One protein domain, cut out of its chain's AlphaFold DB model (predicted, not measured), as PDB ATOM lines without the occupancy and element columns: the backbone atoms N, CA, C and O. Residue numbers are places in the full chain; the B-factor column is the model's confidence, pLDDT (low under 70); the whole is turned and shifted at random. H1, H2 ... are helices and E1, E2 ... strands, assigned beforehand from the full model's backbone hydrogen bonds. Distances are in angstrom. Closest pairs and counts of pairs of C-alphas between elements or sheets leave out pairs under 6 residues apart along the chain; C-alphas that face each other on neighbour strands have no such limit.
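What this domain is: This is residues 91 to 157 of the 169 residues of the protein "Proteoglycan 3" of Myotis davidii (UniProt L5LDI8). A two-stranded hairpin, E1 and E2, has the longer helix H2 loosely over one face and the shorter helix H1 off to the E2 side, the two helices well separated. The 67 printed residues hold two named strands and then two named helices, E1 E2 H1 H2, the sheet antiparallel and the class mixed. The whole is compact, with radius of gyration 11.9 A and spans of 32 by 28 by 21 A.

How they stand to each other: E1, residues 98 to 102, and E2, residues 111 to 115, are antiparallel at 157 degrees; N 99 and O 114 are 2.9 A apart, within hydrogen-bond range. H1, residues 121 to 132, is near E2 and apart from E1. H2, residues 142 to 155, is near E1 and apart from H1; the closest C-alphas of E2 and H2, Leu 114 and Ala 152, are 7.6 A apart. Every O i to N i+4 pair is within hydrogen-bond range in H2, and 7 of 8 in H1.

Where its parts are: E1 begins at C-alpha 98 (262.913, 320.518, 252.250). H1 is 15.6 A long; H2, 20.3 A, ends at C-alpha 155 (265.375, 321.450, 242.564).

The domain as a whole: The farthest C-alphas, Gln 91 and Leu 142, are 32.9 A apart. The printed part has no cut, no link is long, and no printed residue is under 70 in pLDDT.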
ATOM      1  N   GLN A  91     250.783 326.986 257.065       87.94
ATOM      2  CA  GLN A  91     251.266 325.634 257.326       87.94
ATOM      3  C   GLN A  91     252.767 325.537 257.063       87.94
ATOM      4  O   GLN A  91     253.263 325.918 256.004       87.94
ATOM      5  N   CYS A  92     253.492 324.987 258.035       91.25
ATOM      6  CA  CYS A  92     254.919 324.749 257.888       91.25
ATOM      7  C   CYS A  92     255.188 323.637 256.862       91.25
ATOM      8  O   CYS A  92     254.562 322.578 256.966       91.25
ATOM      9  N   PRO A  93     256.131 323.833 255.918       93.06
ATOM     10  CA  PRO A  93     256.491 322.793 254.962       93.06
ATOM     11  C   PRO A  93     257.018 321.550 255.678       93.06
ATOM     12  O   PRO A  93     257.728 321.651 256.691       93.06
ATOM     13  N   ARG A  94     256.677 320.372 255.150       92.38
ATOM     14  CA  ARG A  94     257.097 319.104 255.742       92.38
ATOM     15  C   ARG A  94     258.570 318.837 255.455       92.38
ATOM     16  O   ARG A  94     259.177 319.467 254.595       92.38
ATOM     17  N   ALA A  95     259.149 317.859 256.149       90.12
ATOM     18  CA  ALA A  95     260.545 317.485 255.942       90.12
ATOM     19  C   ALA A  95     260.833 317.087 254.484       90.12
ATOM     20  O   ALA A  95     261.882 317.449 253.958       90.12
ATOM     21  N   GLU A  96     259.892 316.414 253.812       90.75
ATOM     22  CA  GLU A  96     260.031 315.967 252.419       90.75
ATOM     23  C   GLU A  96     260.067 317.130 251.414       90.75
ATOM     24  O   GLU A  96     260.684 317.013 250.348       90.75
ATOM     25  N   ASP A  97     259.465 318.263 251.784       90.56
ATOM     26  CA  ASP A  97     259.429 319.501 250.998       90.56
ATOM     27  C   ASP A  97     260.715 320.322 251.156       90.56
ATOM     28  O   ASP A  97     260.851 321.405 250.580       90.56
ATOM     29  N   THR A  98     261.667 319.824 251.948       92.81
ATOM     30  CA  THR A  98     262.913 320.518 252.250       92.81
ATOM     31  C   THR A  98     264.127 319.647 251.972       92.81
ATOM     32  O   THR A  98     264.080 318.426 252.100       92.81
ATOM     33  N   GLU A  99     265.238 320.277 251.612       91.50
ATOM     34  CA  GLU A  99     266.550 319.634 251.588       91.50
ATOM     35  C   GLU A  99     267.472 320.333 252.591       91.50
ATOM     36  O   GLU A  99     267.480 321.563 252.685       91.50
ATOM     37  N   GLU A 100     268.260 319.558 253.347       92.31
ATOM     38  CA  GLU A 100     269.236 320.075 254.320       92.31
ATOM     39  C   GLU A 100     270.694 319.891 253.879       92.31
ATOM     40  O   GLU A 100     271.087 318.827 253.403       92.31
ATOM     41  N   MET A 101     271.495 320.945 254.032       88.06
ATOM     42  CA  MET A 101     272.925 320.949 253.744       88.06
ATOM     43  C   MET A 101     273.677 321.508 254.942       88.06
ATOM     44  O   MET A 101     273.274 322.505 255.544       88.06
ATOM     45  N   LEU A 102     274.800 320.876 255.270       88.50
ATOM     46  CA  LEU A 102     275.704 321.384 256.291       88.50
ATOM     47  C   LEU A 102     276.250 322.761 255.907       88.50
ATOM     48  O   LEU A 102     276.512 323.067 254.744       88.50
ATOM     49  N   GLY A 103     276.400 323.595 256.927       81.38
ATOM     50  CA  GLY A 103     276.900 324.947 256.817       81.38
ATOM     51  C   GLY A 103     278.362 325.022 256.388       81.38
ATOM     52  O   GLY A 103     279.026 324.030 256.087       81.38
ATOM     53  N   SER A 104     278.887 326.245 256.383       77.81
ATOM     54  CA  SER A 104     280.303 326.470 256.102       77.81
ATOM     55  C   SER A 104     281.212 325.719 257.095       77.81
ATOM     56  O   SER A 104     280.814 325.478 258.239       77.81
ATOM     57  N   PRO A 105     282.475 325.423 256.728       72.12
ATOM     58  CA  PRO A 105     283.436 324.775 257.630       72.12
ATOM     59  C   PRO A 105     283.624 325.492 258.978       72.12
ATOM     60  O   PRO A 105     283.975 324.862 259.974       72.12
ATOM     61  N   GLY A 106     283.366 326.805 259.022       76.69
ATOM     62  CA  GLY A 106     283.439 327.623 260.234       76.69
ATOM     63  C   GLY A 106     282.264 327.445 261.203       76.69
ATOM     64  O   GLY A 106     282.327 327.958 262.315       76.69
ATOM     65  N   CYS A 107     281.205 326.726 260.822       78.88
ATOM     66  CA  CYS A 107     280.060 326.459 261.684       78.88
ATOM     67  C   CYS A 107     279.551 325.026 261.492       78.88
ATOM     68  O   CYS A 107     278.672 324.754 260.676       78.88
ATOM     69  N   LYS A 108     280.084 324.107 262.303       74.38
ATOM     70  CA  LYS A 108     279.778 322.665 262.245       74.38
ATOM     71  C   LYS A 108     278.310 322.326 262.532       74.38
ATOM     72  O   LYS A 108     277.864 321.238 262.195       74.38
ATOM     73  N   THR A 109     277.586 323.234 263.183       80.75
ATOM     74  CA  THR A 109     276.175 323.072 263.561       80.75
ATOM     75  C   THR A 109     275.226 323.897 262.697       80.75
ATOM     76  O   THR A 109     274.014 323.764 262.840       80.75
ATOM     77  N   CYS A 110     275.742 324.760 261.818       86.12
ATOM     78  CA  CYS A 110     274.890 325.531 260.928       86.12
ATOM     79  C   CYS A 110     274.316 324.599 259.866       86.12
ATOM     80  O   CYS A 110     275.035 323.776 259.302       86.12
ATOM     81  N   LEU A 111     273.030 324.763 259.579       90.56
ATOM     82  CA  LEU A 111     272.326 324.028 258.541       90.56
ATOM     83  C   LEU A 111     271.683 325.035 257.596       90.56
ATOM     84  O   LEU A 111     271.021 325.979 258.031       90.56
ATOM     85  N   TYR A 112     271.878 324.825 256.302       92.00
ATOM     86  CA  TYR A 112     271.081 325.462 255.270       92.00
ATOM     87  C   TYR A 112     269.911 324.545 254.950       92.00
ATOM     88  O   TYR A 112     270.103 323.360 254.682       92.00
ATOM     89  N   ARG A 113     268.700 325.098 254.979       93.25
ATOM     90  CA  ARG A 113     267.486 324.398 254.569       93.25
ATOM     91  C   ARG A 113     266.933 325.076 253.330       93.25
ATOM     92  O   ARG A 113     266.650 326.272 253.362       93.25
ATOM     93  N   LEU A 114     266.794 324.310 252.260       93.00
ATOM     94  CA  LEU A 114     266.234 324.772 251.002       93.00
ATOM     95  C   LEU A 114     264.809 324.239 250.865       93.00
ATOM     96  O   LEU A 114     264.575 323.046 251.045       93.00
ATOM     97  N   LEU A 115     263.863 325.131 250.584       92.19
ATOM     98  CA  LEU A 115     262.469 324.775 250.333       92.19
ATOM     99  C   LEU A 115     262.299 324.436 248.853       92.19
ATOM    100  O   LEU A 115     262.759 325.187 247.995       92.19
ATOM    101  N   LYS A 116     261.629 323.319 248.561       90.56
ATOM    102  CA  LYS A 116     261.285 322.924 247.185       90.56
ATOM    103  C   LYS A 116     260.129 323.747 246.623       90.56
ATOM    104  O   LYS A 116     260.031 323.941 245.416       90.56
ATOM    105  N   THR A 117     259.265 324.237 247.505       88.31
ATOM    106  CA  THR A 117     258.117 325.071 247.150       88.31
ATOM    107  C   THR A 117     258.539 326.526 246.981       88.31
ATOM    108  O   THR A 117     259.242 327.083 247.826       88.31
ATOM    109  N   LEU A 118     258.070 327.154 245.904       89.38
ATOM    110  CA  LEU A 118     258.249 328.582 245.668       89.38
ATOM    111  C   LEU A 118     257.338 329.384 246.602       89.38
ATOM    112  O   LEU A 118     256.140 329.121 246.684       89.38
ATOM    113  N   LEU A 119     257.911 330.376 247.275       90.25
ATOM    114  CA  LEU A 119     257.215 331.276 248.189       90.25
ATOM    115  C   LEU A 119     257.511 332.725 247.805       90.25
ATOM    116  O   LEU A 119     258.550 333.018 247.206       90.25
ATOM    117  N   THR A 120     256.625 333.642 248.192       93.44
ATOM    118  CA  THR A 120     256.971 335.066 248.175       93.44
ATOM    119  C   THR A 120     258.102 335.334 249.173       93.44
ATOM    120  O   THR A 120     258.336 334.549 250.096       93.44
ATOM    121  N   PHE A 121     258.815 336.453 249.019       92.44
ATOM    122  CA  PHE A 121     259.877 336.816 249.961       92.44
ATOM    123  C   PHE A 121     259.355 336.924 251.404       92.44
ATOM    124  O   PHE A 121     259.988 336.406 252.324       92.44
ATOM    125  N   ALA A 122     258.181 337.539 251.590       92.19
ATOM    126  CA  ALA A 122     257.550 337.698 252.898       92.19
ATOM    127  C   ALA A 122     257.181 336.341 253.521       92.19
ATOM    128  O   ALA A 122     257.565 336.065 254.660       92.19
ATOM    129  N   ASP A 123     256.529 335.456 252.760       92.25
ATOM    130  CA  ASP A 123     256.143 334.125 253.248       92.25
ATOM    131  C   ASP A 123     257.365 333.273 253.583       92.25
ATOM    132  O   ASP A 123     257.390 332.588 254.607       92.25
ATOM    133  N   ALA A 124     258.413 333.337 252.758       92.94
ATOM    134  CA  ALA A 124     259.668 332.653 253.029       92.94
ATOM    135  C   ALA A 124     260.339 333.194 254.303       92.94
ATOM    136  O   ALA A 124     260.809 332.401 255.122       92.94
ATOM    137  N   GLN A 125     260.316 334.510 254.539       93.56
ATOM    138  CA  GLN A 125     260.851 335.108 255.766       93.56
ATOM    139  C   GLN A 125     260.117 334.605 257.011       93.56
ATOM    140  O   GLN A 125     260.750 334.194 257.991       93.56
ATOM    141  N   ILE A 126     258.783 334.634 256.963       92.75
ATOM    142  CA  ILE A 126     257.916 334.170 258.047       92.75
ATOM    143  C   ILE A 126     258.148 332.677 258.279       92.75
ATOM    144  O   ILE A 126     258.350 332.259 259.417       92.75
ATOM    145  N   THR A 127     258.213 331.886 257.210       93.50
ATOM    146  CA  THR A 127     258.459 330.440 257.263       93.50
ATOM    147  C   THR A 127     259.811 330.124 257.907       93.50
ATOM    148  O   THR A 127     259.871 329.315 258.835       93.50
ATOM    149  N   CYS A 128     260.898 330.788 257.495       93.75
ATOM    150  CA  CYS A 128     262.223 330.604 258.095       93.75
ATOM    151  C   CYS A 128     262.205 330.843 259.611       93.75
ATOM    152  O   CYS A 128     262.744 330.032 260.369       93.75
ATOM    153  N   ARG A 129     261.549 331.920 260.057       93.50
ATOM    154  CA  ARG A 129     261.474 332.293 261.476       93.50
ATOM    155  C   ARG A 129     260.545 331.379 262.275       93.50
ATOM    156  O   ARG A 129     260.948 330.865 263.315       93.50
ATOM    157  N   ARG A 130     259.318 331.158 261.798       92.88
ATOM    158  CA  ARG A 130     258.264 330.431 262.522       92.88
ATOM    159  C   ARG A 130     258.479 328.922 262.499       92.88
ATOM    160  O   ARG A 130     258.421 328.287 263.546       92.88
ATOM    161  N   CYS A 131     258.730 328.353 261.324       93.06
ATOM    162  CA  CYS A 131     258.749 326.902 261.138       93.06
ATOM    163  C   CYS A 131     260.102 326.280 261.470       93.06
ATOM    164  O   CYS A 131     260.160 325.165 261.982       93.06
ATOM    165  N   TYR A 132     261.190 327.009 261.216       92.31
ATOM    166  CA  TYR A 132     262.546 326.475 261.370       92.31
ATOM    167  C   TYR A 132     263.376 327.189 262.434       92.31
ATOM    168  O   TYR A 132     264.518 326.799 262.662       92.31
ATOM    169  N   ARG A 133     262.819 328.215 263.100       92.62
ATOM    170  CA  ARG A 133     263.521 329.038 264.107       92.62
ATOM    171  C   ARG A 133     264.858 329.578 263.582       92.62
ATOM    172  O   ARG A 133     265.824 329.712 264.329       92.62
ATOM    173  N   GLY A 134     264.907 329.844 262.279       92.19
ATOM    174  CA  GLY A 134     266.085 330.274 261.542       92.19
ATOM    175  C   GLY A 134     265.902 331.652 260.916       92.19
ATOM    176  O   GLY A 134     264.956 332.382 261.201       92.19
ATOM    177  N   ASN A 135     266.833 332.000 260.033       92.31
ATOM    178  CA  ASN A 135     266.817 333.239 259.264       92.31
ATOM    179  C   ASN A 135     267.063 332.926 257.790       92.31
ATOM    180  O   ASN A 135     267.543 331.840 257.456       92.31
ATOM    181  N   PHE A 136     266.790 333.899 256.921       92.19
ATOM    182  CA  PHE A 136     267.291 333.828 255.557       92.19
ATOM    183  C   PHE A 136     268.805 333.658 255.542       92.19
ATOM    184  O   PHE A 136     269.533 334.196 256.384       92.19
ATOM    185  N   VAL A 137     269.270 332.901 254.554       90.75
ATOM    186  CA  VAL A 137     270.692 332.666 254.377       90.75
ATOM    187  C   VAL A 137     271.409 333.979 254.053       90.75
ATOM    188  O   VAL A 137     271.089 334.664 253.087       90.75
ATOM    189  N   SER A 138     272.411 334.320 254.864       89.94
ATOM    190  CA  SER A 138     273.380 335.374 254.559       89.94
ATOM    191  C   SER A 138     274.654 334.718 254.038       89.94
ATOM    192  O   SER A 138     275.398 334.074 254.786       89.94
ATOM    193  N   ILE A 139     274.879 334.832 252.732       88.50
ATOM    194  CA  ILE A 139     275.995 334.182 252.047       88.50
ATOM    195  C   ILE A 139     277.214 335.104 252.104       88.50
ATOM    196  O   ILE A 139     277.209 336.194 251.548       88.50
ATOM    197  N   ARG A 140     278.274 334.651 252.781       86.38
ATOM    198  CA  ARG A 140     279.545 335.391 252.934       86.38
ATOM    199  C   ARG A 140     280.759 334.640 252.393       86.38
ATOM    200  O   ARG A 140     281.896 335.039 252.613       86.38
ATOM    201  N   ASN A 141     280.531 333.510 251.732       85.12
ATOM    202  CA  ASN A 141     281.585 332.626 251.261       85.12
ATOM    203  C   ASN A 141     281.249 332.131 249.852       85.12
ATOM    204  O   ASN A 141     280.182 331.557 249.639       85.12
ATOM    205  N   LEU A 142     282.172 332.331 248.907       90.31
ATOM    206  CA  LEU A 142     281.987 331.958 247.503       90.31
ATOM    207  C   LEU A 142     281.764 330.449 247.314       90.31
ATOM    208  O   LEU A 142     280.936 330.049 246.501       90.31
ATOM    209  N   SER A 143     282.454 329.605 248.086       88.94
ATOM    210  CA  SER A 143     282.265 328.149 248.021       88.94
ATOM    211  C   SER A 143     280.854 327.753 248.453       88.94
ATOM    212  O   SER A 143     280.195 326.984 247.759       88.94
ATOM    213  N   VAL A 144     280.348 328.337 249.545       88.94
ATOM    214  CA  VAL A 144     278.960 328.119 249.990       88.94
ATOM    215  C   VAL A 144     277.964 328.621 248.945       88.94
ATOM    216  O   VAL A 144     276.995 327.925 248.656       88.94
ATOM    217  N   ASN A 145     278.216 329.788 248.341       92.88
ATOM    218  CA  ASN A 145     277.370 330.326 247.277       92.88
ATOM    219  C   ASN A 145     277.245 329.350 246.099       92.88
ATOM    220  O   ASN A 145     276.144 329.023 245.665       92.88
ATOM    221  N   ASN A 146     278.382 328.839 245.622       92.56
ATOM    222  CA  ASN A 146     278.425 327.906 244.499       92.56
ATOM    223  C   ASN A 146     277.729 326.580 244.834       92.56
ATOM    224  O   ASN A 146     277.033 326.020 243.987       92.56
ATOM    225  N   GLN A 147     277.877 326.094 246.072       90.56
ATOM    226  CA  GLN A 147     277.171 324.903 246.545       90.56
ATOM    227  C   GLN A 147     275.656 325.125 246.552       90.56
ATOM    228  O   GLN A 147     274.943 324.353 245.917       90.56
ATOM    229  N   LEU A 148     275.172 326.207 247.173       91.56
ATOM    230  CA  LEU A 148     273.746 326.552 247.206       91.56
ATOM    231  C   LEU A 148     273.162 326.716 245.797       91.56
ATOM    232  O   LEU A 148     272.082 326.196 245.526       91.56
ATOM    233  N   LEU A 149     273.885 327.371 244.885       93.19
ATOM    234  CA  LEU A 149     273.452 327.560 243.499       93.19
ATOM    235  C   LEU A 149     273.337 326.233 242.740       93.19
ATOM    236  O   LEU A 149     272.338 325.998 242.056       93.19
ATOM    237  N   SER A 150     274.339 325.356 242.863       91.62
ATOM    238  CA  SER A 150     274.299 324.019 242.255       91.62
ATOM    239  C   SER A 150     273.109 323.217 242.774       91.62
ATOM    240  O   SER A 150     272.475 322.468 242.030       91.62
ATOM    241  N   TRP A 151     272.788 323.393 244.051       89.31
ATOM    242  CA  TRP A 151     271.731 322.663 244.721       89.31
ATOM    243  C   TRP A 151     270.337 323.164 244.346       89.31
ATOM    244  O   TRP A 151     269.509 322.376 243.894       89.31
ATOM    245  N   ALA A 152     270.114 324.478 244.384       90.19
ATOM    246  CA  ALA A 152     268.878 325.099 243.910       90.19
ATOM    247  C   ALA A 152     268.606 324.787 242.433       90.19
ATOM    248  O   ALA A 152     267.475 324.490 242.055       90.19
ATOM    249  N   SER A 153     269.654 324.754 241.607       90.50
ATOM    250  CA  SER A 153     269.544 324.360 240.199       90.50
ATOM    251  C   SER A 153     269.020 322.936 239.999       90.50
ATOM    252  O   SER A 153     268.417 322.675 238.968       90.50
ATOM    253  N   LYS A 154     269.236 322.006 240.940       88.12
ATOM    254  CA  LYS A 154     268.703 320.633 240.844       88.12
ATOM    255  C   LYS A 154     267.217 320.577 241.172       88.12
ATOM    256  O   LYS A 154     266.482 319.865 240.501       88.12
ATOM    257  N   ILE A 155     266.784 321.353 242.164       83.19
ATOM    258  CA  ILE A 155     265.375 321.450 242.564       83.19
ATOM    259  C   ILE A 155     264.549 322.144 241.476       83.19
ATOM    260  O   ILE A 155     263.430 321.733 241.191       83.19
ATOM    261  N   ASN A 156     265.127 323.149 240.815       79.25
ATOM    262  CA  ASN A 156     264.468 323.891 239.741       79.25
ATOM    263  C   ASN A 156     264.437 323.144 238.392       79.25
ATOM    264  O   ASN A 156     263.945 323.700 237.409       79.25
ATOM    265  N   GLN A 157     264.962 321.915 238.302       73.62
ATOM    266  CA  GLN A 157     264.838 321.127 237.075       73.62
ATOM    267  C   GLN A 157     263.402 320.610 236.919       73.62
ATOM    268  O   GLN A 157     262.865 319.997 237.842       73.62
TER     269      GLN A 157